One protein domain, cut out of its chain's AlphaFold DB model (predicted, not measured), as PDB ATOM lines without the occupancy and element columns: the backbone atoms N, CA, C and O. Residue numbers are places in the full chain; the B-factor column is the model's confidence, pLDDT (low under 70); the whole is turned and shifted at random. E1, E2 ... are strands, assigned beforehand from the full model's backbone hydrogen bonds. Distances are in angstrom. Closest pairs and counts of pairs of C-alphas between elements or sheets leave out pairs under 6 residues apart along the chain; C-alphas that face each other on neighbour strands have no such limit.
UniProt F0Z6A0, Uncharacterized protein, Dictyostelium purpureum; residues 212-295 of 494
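Overview. This is residues 212 to 295 of the 494 residues of an uncharacterized protein of Dictyostelium purpureum (UniProt F0Z6A0). With little regular structure, the chain winds in stacked turns, a short solenoid: strands E1, E2, E3 and E4, side by side, make one wall, and long loops close each turn. The printed part has 84 residues, no named helix and four strands, in sheet order E1 E2 E3 E4, parallel. The class is all strand, with only 12 residues in named elements. The whole is compact, radius of gyration of the C-alphas 11.4 A, spanning 28 by 24 by 20 A.

Arrangement. Look first at E2, residues 233 to 235, and E3, residues 254 to 256: they are parallel at 1 degrees, with N 234 and O 254 3.0 A apart, within hydrogen-bond range. Beside E2 find edge strand E1, residues 212 to 214, parallel at 2 degrees; N 213 and O 233 are 3.0 A apart. Beside E3 find edge strand E4, residues 276 to 278, parallel at 1 degrees; N 278 and O 255 are 2.9 A apart. E1 and E4 are apart.

Along the chain. Find C-alpha 212 at (-28.396, -99.865, 67.593), where E1 begins. E1, E2 and E3 each run 6.8 A; E4 runs 6.6 A to C-alpha 278 at (-30.288, -106.628, 53.467).

Size, cuts and confidence. The C-alphas of Ser 217 and Ile 288, the two farthest apart, are 30.5 A apart. The three links between strands are long. The printed part has no cut, and no printed residue is under 70 in pLDDT.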
ATOM      1  N   TYR A 212     -27.297 -99.125  68.214       98.88
ATOM      2  CA  TYR A 212     -28.396 -99.865  67.593       98.88
ATOM      3  C   TYR A 212     -29.617 -98.958  67.480       98.88
ATOM      4  O   TYR A 212     -30.135 -98.500  68.502       98.88
ATOM      5  N   LEU A 213     -30.096 -98.749  66.256       98.88
ATOM      6  CA  LEU A 213     -31.260 -97.922  65.974       98.88
ATOM      7  C   LEU A 213     -32.266 -98.682  65.113       98.88
ATOM      8  O   LEU A 213     -31.948 -99.129  64.009       98.88
ATOM      9  N   ASP A 214     -33.491 -98.783  65.618       98.81
ATOM     10  CA  ASP A 214     -34.603 -99.398  64.904       98.81
ATOM     11  C   ASP A 214     -35.709 -98.383  64.603       98.81
ATOM     12  O   ASP A 214     -36.346 -97.841  65.510       98.81
ATOM     13  N   LEU A 215     -35.915 -98.140  63.309       98.44
ATOM     14  CA  LEU A 215     -36.819 -97.154  62.733       98.44
ATOM     15  C   LEU A 215     -37.705 -97.799  61.650       98.44
ATOM     16  O   LEU A 215     -37.866 -97.246  60.561       98.44
ATOM     17  N   ILE A 216     -38.303 -98.969  61.925       98.25
ATOM     18  CA  ILE A 216     -39.080 -99.715  60.912       98.25
ATOM     19  C   ILE A 216     -40.144 -98.886  60.174       98.25
ATOM     20  O   ILE A 216     -40.359 -99.110  58.987       98.25
ATOM     21  N   SER A 217     -40.824 -97.930  60.817       98.38
ATOM     22  CA  SER A 217     -41.861 -97.126  60.143       98.38
ATOM     23  C   SER A 217     -41.370 -95.813  59.539       98.38
ATOM     24  O   SER A 217     -42.172 -95.126  58.904       98.38
ATOM     25  N   TYR A 218     -40.096 -95.467  59.714       98.38
ATOM     26  CA  TYR A 218     -39.559 -94.185  59.282       98.38
ATOM     27  C   TYR A 218     -39.463 -94.107  57.756       98.38
ATOM     28  O   TYR A 218     -38.872 -94.963  57.098       98.38
ATOM     29  N   SER A 219     -40.041 -93.053  57.190       96.75
ATOM     30  CA  SER A 219     -40.073 -92.775  55.756       96.75
ATOM     31  C   SER A 219     -39.940 -91.273  55.483       96.75
ATOM     32  O   SER A 219     -40.597 -90.745  54.592       96.75
ATOM     33  N   ASN A 220     -39.106 -90.571  56.251       96.75
ATOM     34  CA  ASN A 220     -38.658 -89.220  55.907       96.75
ATOM     35  C   ASN A 220     -37.223 -89.284  55.359       96.75
ATOM     36  O   ASN A 220     -36.514 -90.240  55.667       96.75
ATOM     37  N   PRO A 221     -36.755 -88.300  54.573       95.38
ATOM     38  CA  PRO A 221     -35.361 -88.245  54.133       95.38
ATOM     39  C   PRO A 221     -34.358 -88.263  55.300       95.38
ATOM     40  O   PRO A 221     -34.650 -87.777  56.393       95.38
ATOM     41  N   ILE A 222     -33.161 -88.806  55.057       93.88
ATOM     42  CA  ILE A 222     -32.028 -88.764  55.993       93.88
ATOM     43  C   ILE A 222     -30.925 -87.934  55.335       93.88
ATOM     44  O   ILE A 222     -30.406 -88.312  54.289       93.88
ATOM     45  N   GLY A 223     -30.608 -86.783  55.923       89.44
ATOM     46  CA  GLY A 223     -29.471 -85.945  55.544       89.44
ATOM     47  C   GLY A 223     -28.185 -86.310  56.292       89.44
ATOM     48  O   GLY A 223     -28.168 -87.179  57.164       89.44
ATOM     49  N   SER A 224     -27.103 -85.609  55.964       89.00
ATOM     50  CA  SER A 224     -25.801 -85.755  56.624       89.00
ATOM     51  C   SER A 224     -25.869 -85.378  58.109       89.00
ATOM     52  O   SER A 224     -26.582 -84.450  58.488       89.00
ATOM     53  N   ASN A 225     -25.099 -86.076  58.949       89.31
ATOM     54  CA  ASN A 225     -24.970 -85.834  60.398       89.31
ATOM     55  C   ASN A 225     -26.260 -85.991  61.234       89.31
ATOM     56  O   ASN A 225     -26.295 -85.569  62.389       89.31
ATOM     57  N   ILE A 226     -27.321 -86.593  60.684       95.75
ATOM     58  CA  ILE A 226     -28.545 -86.903  61.443       95.75
ATOM     59  C   ILE A 226     -28.360 -88.164  62.294       95.75
ATOM     60  O   ILE A 226     -28.804 -88.222  63.440       95.75
ATOM     61  N   LEU A 227     -27.730 -89.189  61.721       97.31
ATOM     62  CA  LEU A 227     -27.536 -90.468  62.389       97.31
ATOM     63  C   LEU A 227     -26.312 -90.430  63.326       97.31
ATOM     64  O   LEU A 227     -25.311 -89.793  62.992       97.31
ATOM     65  N   PRO A 228     -26.356 -91.135  64.471       96.88
ATOM     66  CA  PRO A 228     -25.249 -91.191  65.424       96.88
ATOM     67  C   PRO A 228     -23.953 -91.747  64.807       96.88
ATOM     68  O   PRO A 228     -23.998 -92.769  64.122       96.88
ATOM     69  N   PRO A 229     -22.780 -91.153  65.088       95.81
ATOM     70  CA  PRO A 229     -21.520 -91.539  64.445       95.81
ATOM     71  C   PRO A 229     -20.958 -92.895  64.903       95.81
ATOM     72  O   PRO A 229     -20.047 -93.409  64.270       95.81
ATOM     73  N   GLN A 230     -21.464 -93.467  66.005       96.56
ATOM     74  CA  GLN A 230     -21.064 -94.790  66.515       96.56
ATOM     75  C   GLN A 230     -22.062 -95.900  66.146       96.56
ATOM     76  O   GLN A 230     -21.986 -97.014  66.674       96.56
ATOM     77  N   LEU A 231     -23.024 -95.607  65.267       98.31
ATOM     78  CA  LEU A 231     -24.100 -96.524  64.918       98.31
ATOM     79  C   LEU A 231     -23.562 -97.771  64.203       98.31
ATOM     80  O   LEU A 231     -22.906 -97.654  63.173       98.31
ATOM     81  N   LYS A 232     -23.860 -98.963  64.728       98.69
ATOM     82  CA  LYS A 232     -23.417-100.258  64.180       98.69
ATOM     83  C   LYS A 232     -24.529-100.990  63.438       98.69
ATOM     84  O   LYS A 232     -24.277-101.578  62.388       98.69
ATOM     85  N   THR A 233     -25.750-100.937  63.967       98.88
ATOM     86  CA  THR A 233     -26.921-101.598  63.382       98.88
ATOM     87  C   THR A 233     -28.023-100.581  63.132       98.88
ATOM     88  O   THR A 233     -28.431 -99.865  64.050       98.88
ATOM     89  N   LEU A 234     -28.518-100.545  61.893       98.81
ATOM     90  CA  LEU A 234     -29.593 -99.659  61.461       98.81
ATOM     91  C   LEU A 234     -30.687-100.443  60.726       98.81
ATOM     92  O   LEU A 234     -30.426-101.094  59.712       98.81
ATOM     93  N   ASN A 235     -31.919-100.339  61.226       98.75
ATOM     94  CA  ASN A 235     -33.115-100.896  60.598       98.75
ATOM     95  C   ASN A 235     -34.037 -99.770  60.097       98.75
ATOM     96  O   ASN A 235     -34.526 -98.962  60.885       98.75
ATOM     97  N   LEU A 236     -34.276 -99.746  58.786       98.00
ATOM     98  CA  LEU A 236     -35.079 -98.769  58.053       98.00
ATOM     99  C   LEU A 236     -36.094 -99.481  57.134       98.00
ATOM    100  O   LEU A 236     -36.108 -99.286  55.920       98.00
ATOM    101  N   ASP A 237     -36.932-100.349  57.706       97.50
ATOM    102  CA  ASP A 237     -37.864-101.225  56.972       97.50
ATOM    103  C   ASP A 237     -38.730-100.494  55.919       97.50
ATOM    104  O   ASP A 237     -38.706-100.871  54.747       97.50
ATOM    105  N   LYS A 238     -39.456 -99.426  56.284       98.06
ATOM    106  CA  LYS A 238     -40.326 -98.669  55.356       98.06
ATOM    107  C   LYS A 238     -39.623 -97.572  54.551       98.06
ATOM    108  O   LYS A 238     -40.256 -97.007  53.658       98.06
ATOM    109  N   PHE A 239     -38.358 -97.269  54.830       97.88
ATOM    110  CA  PHE A 239     -37.647 -96.165  54.189       97.88
ATOM    111  C   PHE A 239     -37.444 -96.426  52.689       97.88
ATOM    112  O   PHE A 239     -36.942 -97.474  52.282       97.88
ATOM    113  N   ASN A 240     -37.814 -95.456  51.848       97.19
ATOM    114  CA  ASN A 240     -37.674 -95.561  50.393       97.19
ATOM    115  C   ASN A 240     -37.377 -94.202  49.726       97.19
ATOM    116  O   ASN A 240     -37.972 -93.846  48.705       97.19
ATOM    117  N   HIS A 241     -36.468 -93.427  50.318       95.75
ATOM    118  CA  HIS A 241     -35.970 -92.167  49.759       95.75
ATOM    119  C   HIS A 241     -34.531 -92.327  49.261       95.75
ATOM    120  O   HIS A 241     -33.821 -93.188  49.772       95.75
ATOM    121  N   PRO A 242     -34.072 -91.520  48.285       95.06
ATOM    122  CA  PRO A 242     -32.653 -91.456  47.950       95.06
ATOM    123  C   PRO A 242     -31.813 -91.139  49.191       95.06
ATOM    124  O   PRO A 242     -32.226 -90.331  50.026       95.06
ATOM    125  N   ILE A 243     -30.646 -91.768  49.296       94.00
ATOM    126  CA  ILE A 243     -29.707 -91.564  50.400       94.00
ATOM    127  C   ILE A 243     -28.584 -90.664  49.876       94.00
ATOM    128  O   ILE A 243     -27.851 -91.083  48.979       94.00
ATOM    129  N   PRO A 244     -28.447 -89.426  50.379       91.31
ATOM    130  CA  PRO A 244     -27.325 -88.566  50.028       91.31
ATOM    131  C   PRO A 244     -25.988 -89.203  50.410       91.31
ATOM    132  O   PRO A 244     -25.892 -89.962  51.377       91.31
ATOM    133  N   HIS A 245     -24.931 -88.838  49.688       85.50
ATOM    134  CA  HIS A 245     -23.574 -89.213  50.069       85.50
ATOM    135  C   HIS A 245     -23.281 -88.745  51.510       85.50
ATOM    136  O   HIS A 245     -23.648 -87.633  51.893       85.50
ATOM    137  N   ASN A 246     -22.654 -89.602  52.322       85.06
ATOM    138  CA  ASN A 246     -22.351 -89.364  53.745       85.06
ATOM    139  C   ASN A 246     -23.569 -89.174  54.677       85.06
ATOM    140  O   ASN A 246     -23.415 -88.691  55.798       85.06
ATOM    141  N   ALA A 247     -24.785 -89.539  54.253       93.38
ATOM    142  CA  ALA A 247     -25.944 -89.570  55.154       93.38
ATOM    143  C   ALA A 247     -25.874 -90.727  56.168       93.38
ATOM    144  O   ALA A 247     -26.380 -90.611  57.284       93.38
ATOM    145  N   LEU A 248     -25.241 -91.836  55.779       95.75
ATOM    146  CA  LEU A 248     -25.031 -93.004  56.627       95.75
ATOM    147  C   LEU A 248     -23.620 -92.972  57.246       95.75
ATOM    148  O   LEU A 248     -22.656 -92.752  56.512       95.75
ATOM    149  N   PRO A 249     -23.472 -93.197  58.564       95.50
ATOM    150  CA  PRO A 249     -22.172 -93.222  59.233       95.50
ATOM    151  C   PRO A 249     -21.357 -94.473  58.870       95.50
ATOM    152  O   PRO A 249     -21.888 -95.582  58.822       95.50
ATOM    153  N   GLU A 250     -20.042 -94.305  58.681       95.44
ATOM    154  CA  GLU A 250     -19.101 -95.375  58.291       95.44
ATOM    155  C   GLU A 250     -19.029 -96.536  59.299       95.44
ATOM    156  O   GLU A 250     -18.683 -97.659  58.934       95.44
ATOM    157  N   SER A 251     -19.393 -96.290  60.561       97.12
ATOM    158  CA  SER A 251     -19.402 -97.289  61.635       97.12
ATOM    159  C   SER A 251     -20.433 -98.408  61.449       97.12
ATOM    160  O   SER A 251     -20.382 -99.395  62.188       97.12
ATOM    161  N   ILE A 252     -21.384 -98.265  60.516       98.44
ATOM    162  CA  ILE A 252     -22.450 -99.251  60.309       98.44
ATOM    163  C   ILE A 252     -21.849-100.569  59.825       98.44
ATOM    164  O   ILE A 252     -21.206-100.644  58.781       98.44
ATOM    165  N   THR A 253     -22.137-101.631  60.570       98.62
ATOM    166  CA  THR A 253     -21.778-103.017  60.255       98.62
ATOM    167  C   THR A 253     -22.960-103.812  59.700       98.62
ATOM    168  O   THR A 253     -22.766-104.750  58.925       98.62
ATOM    169  N   GLU A 254     -24.188-103.430  60.060       98.88
ATOM    170  CA  GLU A 254     -25.421-104.106  59.657       98.88
ATOM    171  C   GLU A 254     -26.481-103.090  59.224       98.88
ATOM    172  O   GLU A 254     -26.908-102.243  60.014       98.88
ATOM    173  N   LEU A 255     -26.931-103.202  57.974       98.69
ATOM    174  CA  LEU A 255     -27.943-102.328  57.393       98.69
ATOM    175  C   LEU A 255     -29.103-103.150  56.831       98.69
ATOM    176  O   LEU A 255     -28.920-104.006  55.959       98.69
ATOM    177  N   TYR A 256     -30.308-102.864  57.317       98.69
ATOM    178  CA  TYR A 256     -31.543-103.478  56.844       98.69
ATOM    179  C   TYR A 256     -32.496-102.410  56.302       98.69
ATOM    180  O   TYR A 256     -32.918-101.517  57.033       98.69
ATOM    181  N   MET A 257     -32.844-102.509  55.018       97.88
ATOM    182  CA  MET A 257     -33.726-101.573  54.316       97.88
ATOM    183  C   MET A 257     -34.746-102.349  53.475       97.88
ATOM    184  O   MET A 257     -34.583-102.538  52.271       97.88
ATOM    185  N   TYR A 258     -35.791-102.860  54.124       98.00
ATOM    186  CA  TYR A 258     -36.707-103.830  53.518       98.00
ATOM    187  C   TYR A 258     -37.407-103.341  52.257       98.00
ATOM    188  O   TYR A 258     -37.350-104.035  51.245       98.00
ATOM    189  N   LYS A 259     -38.050-102.166  52.314       98.12
ATOM    190  CA  LYS A 259     -38.811-101.558  51.209       98.12
ATOM    191  C   LYS A 259     -37.982-100.650  50.302       98.12
ATOM    192  O   LYS A 259     -38.539-100.075  49.364       98.12
ATOM    193  N   PHE A 260     -36.688-100.497  50.567       98.06
ATOM    194  CA  PHE A 260     -35.841 -99.592  49.806       98.06
ATOM    195  C   PHE A 260     -35.672-100.078  48.364       98.06
ATOM    196  O   PHE A 260     -35.245-101.202  48.107       98.06
ATOM    197  N   ASN A 261     -36.018 -99.214  47.414       97.62
ATOM    198  CA  ASN A 261     -35.955 -99.485  45.983       97.62
ATOM    199  C   ASN A 261     -35.654 -98.194  45.201       97.62
ATOM    200  O   ASN A 261     -36.344 -97.851  44.237       97.62
ATOM    201  N   LYS A 262     -34.647 -97.438  45.656       96.75
ATOM    202  CA  LYS A 262     -34.081 -96.280  44.947       96.75
ATOM    203  C   LYS A 262     -32.678 -96.609  44.433       96.75
ATOM    204  O   LYS A 262     -32.041 -97.488  45.006       96.75
ATOM    205  N   PRO A 263     -32.194 -95.948  43.365       95.88
ATOM    206  CA  PRO A 263     -30.818 -96.122  42.904       95.88
ATOM    207  C   PRO A 263     -29.818 -95.920  44.047       95.88
ATOM    208  O   PRO A 263     -30.023 -95.044  44.891       95.88
ATOM    209  N   LEU A 264     -28.764 -96.740  44.086       93.38
ATOM    210  CA  LEU A 264     -27.730 -96.620  45.117       93.38
ATOM    211  C   LEU A 264     -26.855 -95.396  44.861       93.38
ATOM    212  O   LEU A 264     -26.586 -94.654  45.797       93.38
ATOM    213  N   SER A 265     -26.459 -95.145  43.610       87.69
ATOM    214  CA  SER A 265     -25.700 -93.945  43.226       87.69
ATOM    215  C   SER A 265     -24.485 -93.706  44.135       87.69
ATOM    216  O   SER A 265     -24.242 -92.585  44.580       87.69
ATOM    217  N   ASN A 266     -23.746 -94.774  44.450       84.44
ATOM    218  CA  ASN A 266     -22.597 -94.794  45.358       84.44
ATOM    219  C   ASN A 266     -22.876 -94.313  46.799       84.44
ATOM    220  O   ASN A 266     -21.939 -93.986  47.524       84.44
ATOM    221  N   CYS A 267     -24.129 -94.277  47.266       88.81
ATOM    222  CA  CYS A 267     -24.440 -93.826  48.630       88.81
ATOM    223  C   CYS A 267     -23.910 -94.763  49.729       88.81
ATOM    224  O   CYS A 267     -23.734 -94.326  50.864       88.81
ATOM    225  N   LEU A 268     -23.631 -96.030  49.398       92.88
ATOM    226  CA  LEU A 268     -23.096 -97.028  50.331       92.88
ATOM    227  C   LEU A 268     -21.578 -97.219  50.207       92.88
ATOM    228  O   LEU A 268     -20.995 -97.924  51.026       92.88
ATOM    229  N   SER A 269     -20.926 -96.619  49.206       87.69
ATOM    230  CA  SER A 269     -19.525 -96.911  48.864       87.69
ATOM    231  C   SER A 269     -18.532 -96.525  49.966       87.69
ATOM    232  O   SER A 269     -17.472 -97.137  50.080       87.69
ATOM    233  N   SER A 270     -18.882 -95.555  50.817       89.44
ATOM    234  CA  SER A 270     -18.068 -95.121  51.958       89.44
ATOM    235  C   SER A 270     -18.188 -96.023  53.192       89.44
ATOM    236  O   SER A 270     -17.412 -95.864  54.128       89.44
ATOM    237  N   LEU A 271     -19.114 -96.988  53.221       95.12
ATOM    238  CA  LEU A 271     -19.367 -97.829  54.399       95.12
ATOM    239  C   LEU A 271     -18.371 -98.998  54.501       95.12
ATOM    240  O   LEU A 271     -18.731-100.168  54.363       95.12
ATOM    241  N   GLN A 272     -17.104 -98.693  54.777       93.88
ATOM    242  CA  GLN A 272     -16.016 -99.681  54.832       93.88
ATOM    243  C   GLN A 272     -16.146-100.686  55.993       93.88
ATOM    244  O   GLN A 272     -15.534-101.752  55.956       93.88
ATOM    245  N   SER A 273     -16.994-100.413  56.989       97.19
ATOM    246  CA  SER A 273     -17.293-101.364  58.074       97.19
ATOM    247  C   SER A 273     -18.480-102.291  57.780       97.19
ATOM    248  O   SER A 273     -18.710-103.235  58.538       97.19
ATOM    249  N   LEU A 274     -19.241-102.056  56.703       98.31
ATOM    250  CA  LEU A 274     -20.493-102.767  56.433       98.31
ATOM    251  C   LEU A 274     -20.253-104.244  56.103       98.31
ATOM    252  O   LEU A 274     -19.648-104.574  55.092       98.31
ATOM    253  N   LYS A 275     -20.780-105.149  56.932       98.62
ATOM    254  CA  LYS A 275     -20.648-106.607  56.767       98.62
ATOM    255  C   LYS A 275     -21.908-107.266  56.224       98.62
ATOM    256  O   LYS A 275     -21.816-108.200  55.428       98.62
ATOM    257  N   SER A 276     -23.080-106.782  56.630       98.81
ATOM    258  CA  SER A 276     -24.370-107.342  56.223       98.81
ATOM    259  C   SER A 276     -25.286-106.260  55.664       98.81
ATOM    260  O   SER A 276     -25.722-105.375  56.401       98.81
ATOM    261  N   LEU A 277     -25.649-106.394  54.387       98.69
ATOM    262  CA  LEU A 277     -26.620-105.548  53.701       98.69
ATOM    263  C   LEU A 277     -27.845-106.366  53.287       98.69
ATOM    264  O   LEU A 277     -27.748-107.328  52.521       98.69
ATOM    265  N   LYS A 278     -29.019-105.961  53.768       98.75
ATOM    266  CA  LYS A 278     -30.288-106.628  53.467       98.75
ATOM    267  C   LYS A 278     -31.280-105.634  52.879       98.75
ATOM    268  O   LYS A 278     -31.762-104.750  53.581       98.75
ATOM    269  N   MET A 279     -31.616-105.819  51.605       98.31
ATOM    270  CA  MET A 279     -32.628-105.033  50.897       98.31
ATOM    271  C   MET A 279     -33.602-105.943  50.121       98.31
ATOM    272  O   MET A 279     -33.577-105.978  48.889       98.31
ATOM    273  N   PRO A 280     -34.463-106.722  50.807       98.25
ATOM    274  CA  PRO A 280     -35.358-107.684  50.165       98.25
ATOM    275  C   PRO A 280     -36.200-107.180  48.980       98.25
ATOM    276  O   PRO A 280     -36.388-107.958  48.051       98.25
ATOM    277  N   PHE A 281     -36.682-105.930  48.966       98.06
ATOM    278  CA  PHE A 281     -37.485-105.381  47.851       98.06
ATOM    279  C   PHE A 281     -36.681-104.564  46.827       98.06
ATOM    280  O   PHE A 281     -37.270-103.993  45.906       98.06
ATOM    281  N   TYR A 282     -35.358-104.501  46.958       98.31
ATOM    282  CA  TYR A 282     -34.525-103.736  46.040       98.31
ATOM    283  C   TYR A 282     -34.495-104.369  44.646       98.31
ATOM    284  O   TYR A 282     -34.201-105.555  44.495       98.31
ATOM    285  N   ASN A 283     -34.785-103.574  43.614       97.81
ATOM    286  CA  ASN A 283     -34.836-104.027  42.223       97.81
ATOM    287  C   ASN A 283     -34.424-102.918  41.228       97.81
ATOM    288  O   ASN A 283     -35.077-102.707  40.201       97.81
ATOM    289  N   GLN A 284     -33.357-102.181  41.550       97.44
ATOM    290  CA  GLN A 284     -32.714-101.211  40.650       97.44
ATOM    291  C   GLN A 284     -31.413-101.783  40.070       97.44
ATOM    292  O   GLN A 284     -30.928-102.803  40.546       97.44
ATOM    293  N   GLU A 285     -30.864-101.166  39.021       96.44
ATOM    294  CA  GLU A 285     -29.541-101.546  38.503       96.44
ATOM    295  C   GLU A 285     -28.456-101.260  39.552       96.44
ATOM    296  O   GLU A 285     -28.510-100.235  40.233       96.44
ATOM    297  N   ILE A 286     -27.487-102.171  39.670       96.25
ATOM    298  CA  ILE A 286     -26.317-102.025  40.541       96.25
ATOM    299  C   ILE A 286     -25.103-101.843  39.635       96.25
ATOM    300  O   ILE A 286     -24.836-102.682  38.772       96.25
ATOM    301  N   SER A 287     -24.385-100.743  39.825       94.94
ATOM    302  CA  SER A 287     -23.163-100.413  39.098       94.94
ATOM    303  C   SER A 287     -21.919-100.784  39.903       94.94
ATOM    304  O   SER A 287     -21.959-100.952  41.123       94.94
ATOM    305  N   ILE A 288     -20.783-100.894  39.215       93.31
ATOM    306  CA  ILE A 288     -19.481-101.071  39.865       93.31
ATOM    307  C   ILE A 288     -19.245 -99.888  40.817       93.31
ATOM    308  O   ILE A 288     -19.356 -98.734  40.407       93.31
ATOM    309  N   GLY A 289     -18.921-100.185  42.076       91.12
ATOM    310  CA  GLY A 289     -18.685 -99.185  43.125       91.12
ATOM    311  C   GLY A 289     -19.905 -98.827  43.982       91.12
ATOM    312  O   GLY A 289     -19.716 -98.267  45.061       91.12
ATOM    313  N   ASP A 290     -21.128 -99.210  43.584       94.44
ATOM    314  CA  ASP A 290     -22.339 -98.924  44.375       94.44
ATOM    315  C   ASP A 290     -22.349 -99.661  45.724       94.44
ATOM    316  O   ASP A 290     -22.917 -99.173  46.705       94.44
ATOM    317  N   LEU A 291     -21.740-100.848  45.762       95.44
ATOM    318  CA  LEU A 291     -21.625-101.693  46.945       95.44
ATOM    319  C   LEU A 291     -20.213-101.572  47.542       95.44
ATOM    320  O   LEU A 291     -19.236-101.736  46.806       95.44
ATOM    321  N   PRO A 292     -20.071-101.339  48.859       94.69
ATOM    322  CA  PRO A 292     -18.766-101.285  49.508       94.69
ATOM    323  C   PRO A 292     -18.068-102.649  49.491       94.69
ATOM    324  O   PRO A 292     -18.693-103.707  49.583       94.69
ATOM    325  N   SER A 293     -16.737-102.617  49.414       94.94
ATOM    326  CA  SER A 293     -15.876-103.802  49.309       94.94
ATOM    327  C   SER A 293     -15.810-104.648  50.585       94.94
ATOM    328  O   SER A 293     -15.208-105.718  50.577       94.94
ATOM    329  N   SER A 294     -16.429-104.209  51.674       97.19
ATOM    330  CA  SER A 294     -16.433-104.859  52.986       97.19
ATOM    331  C   SER A 294     -17.564-105.871  53.201       97.19
ATOM    332  O   SER A 294     -17.472-106.663  54.145       97.19
ATOM    333  N   ILE A 295     -18.600-105.862  52.347       97.50
ATOM    334  CA  ILE A 295     -19.820-106.665  52.532       97.50
ATOM    335  C   ILE A 295     -19.529-108.153  52.375       97.50
ATOM    336  O   ILE A 295     -19.056-108.611  51.343       97.50
TER     337      ILE A 295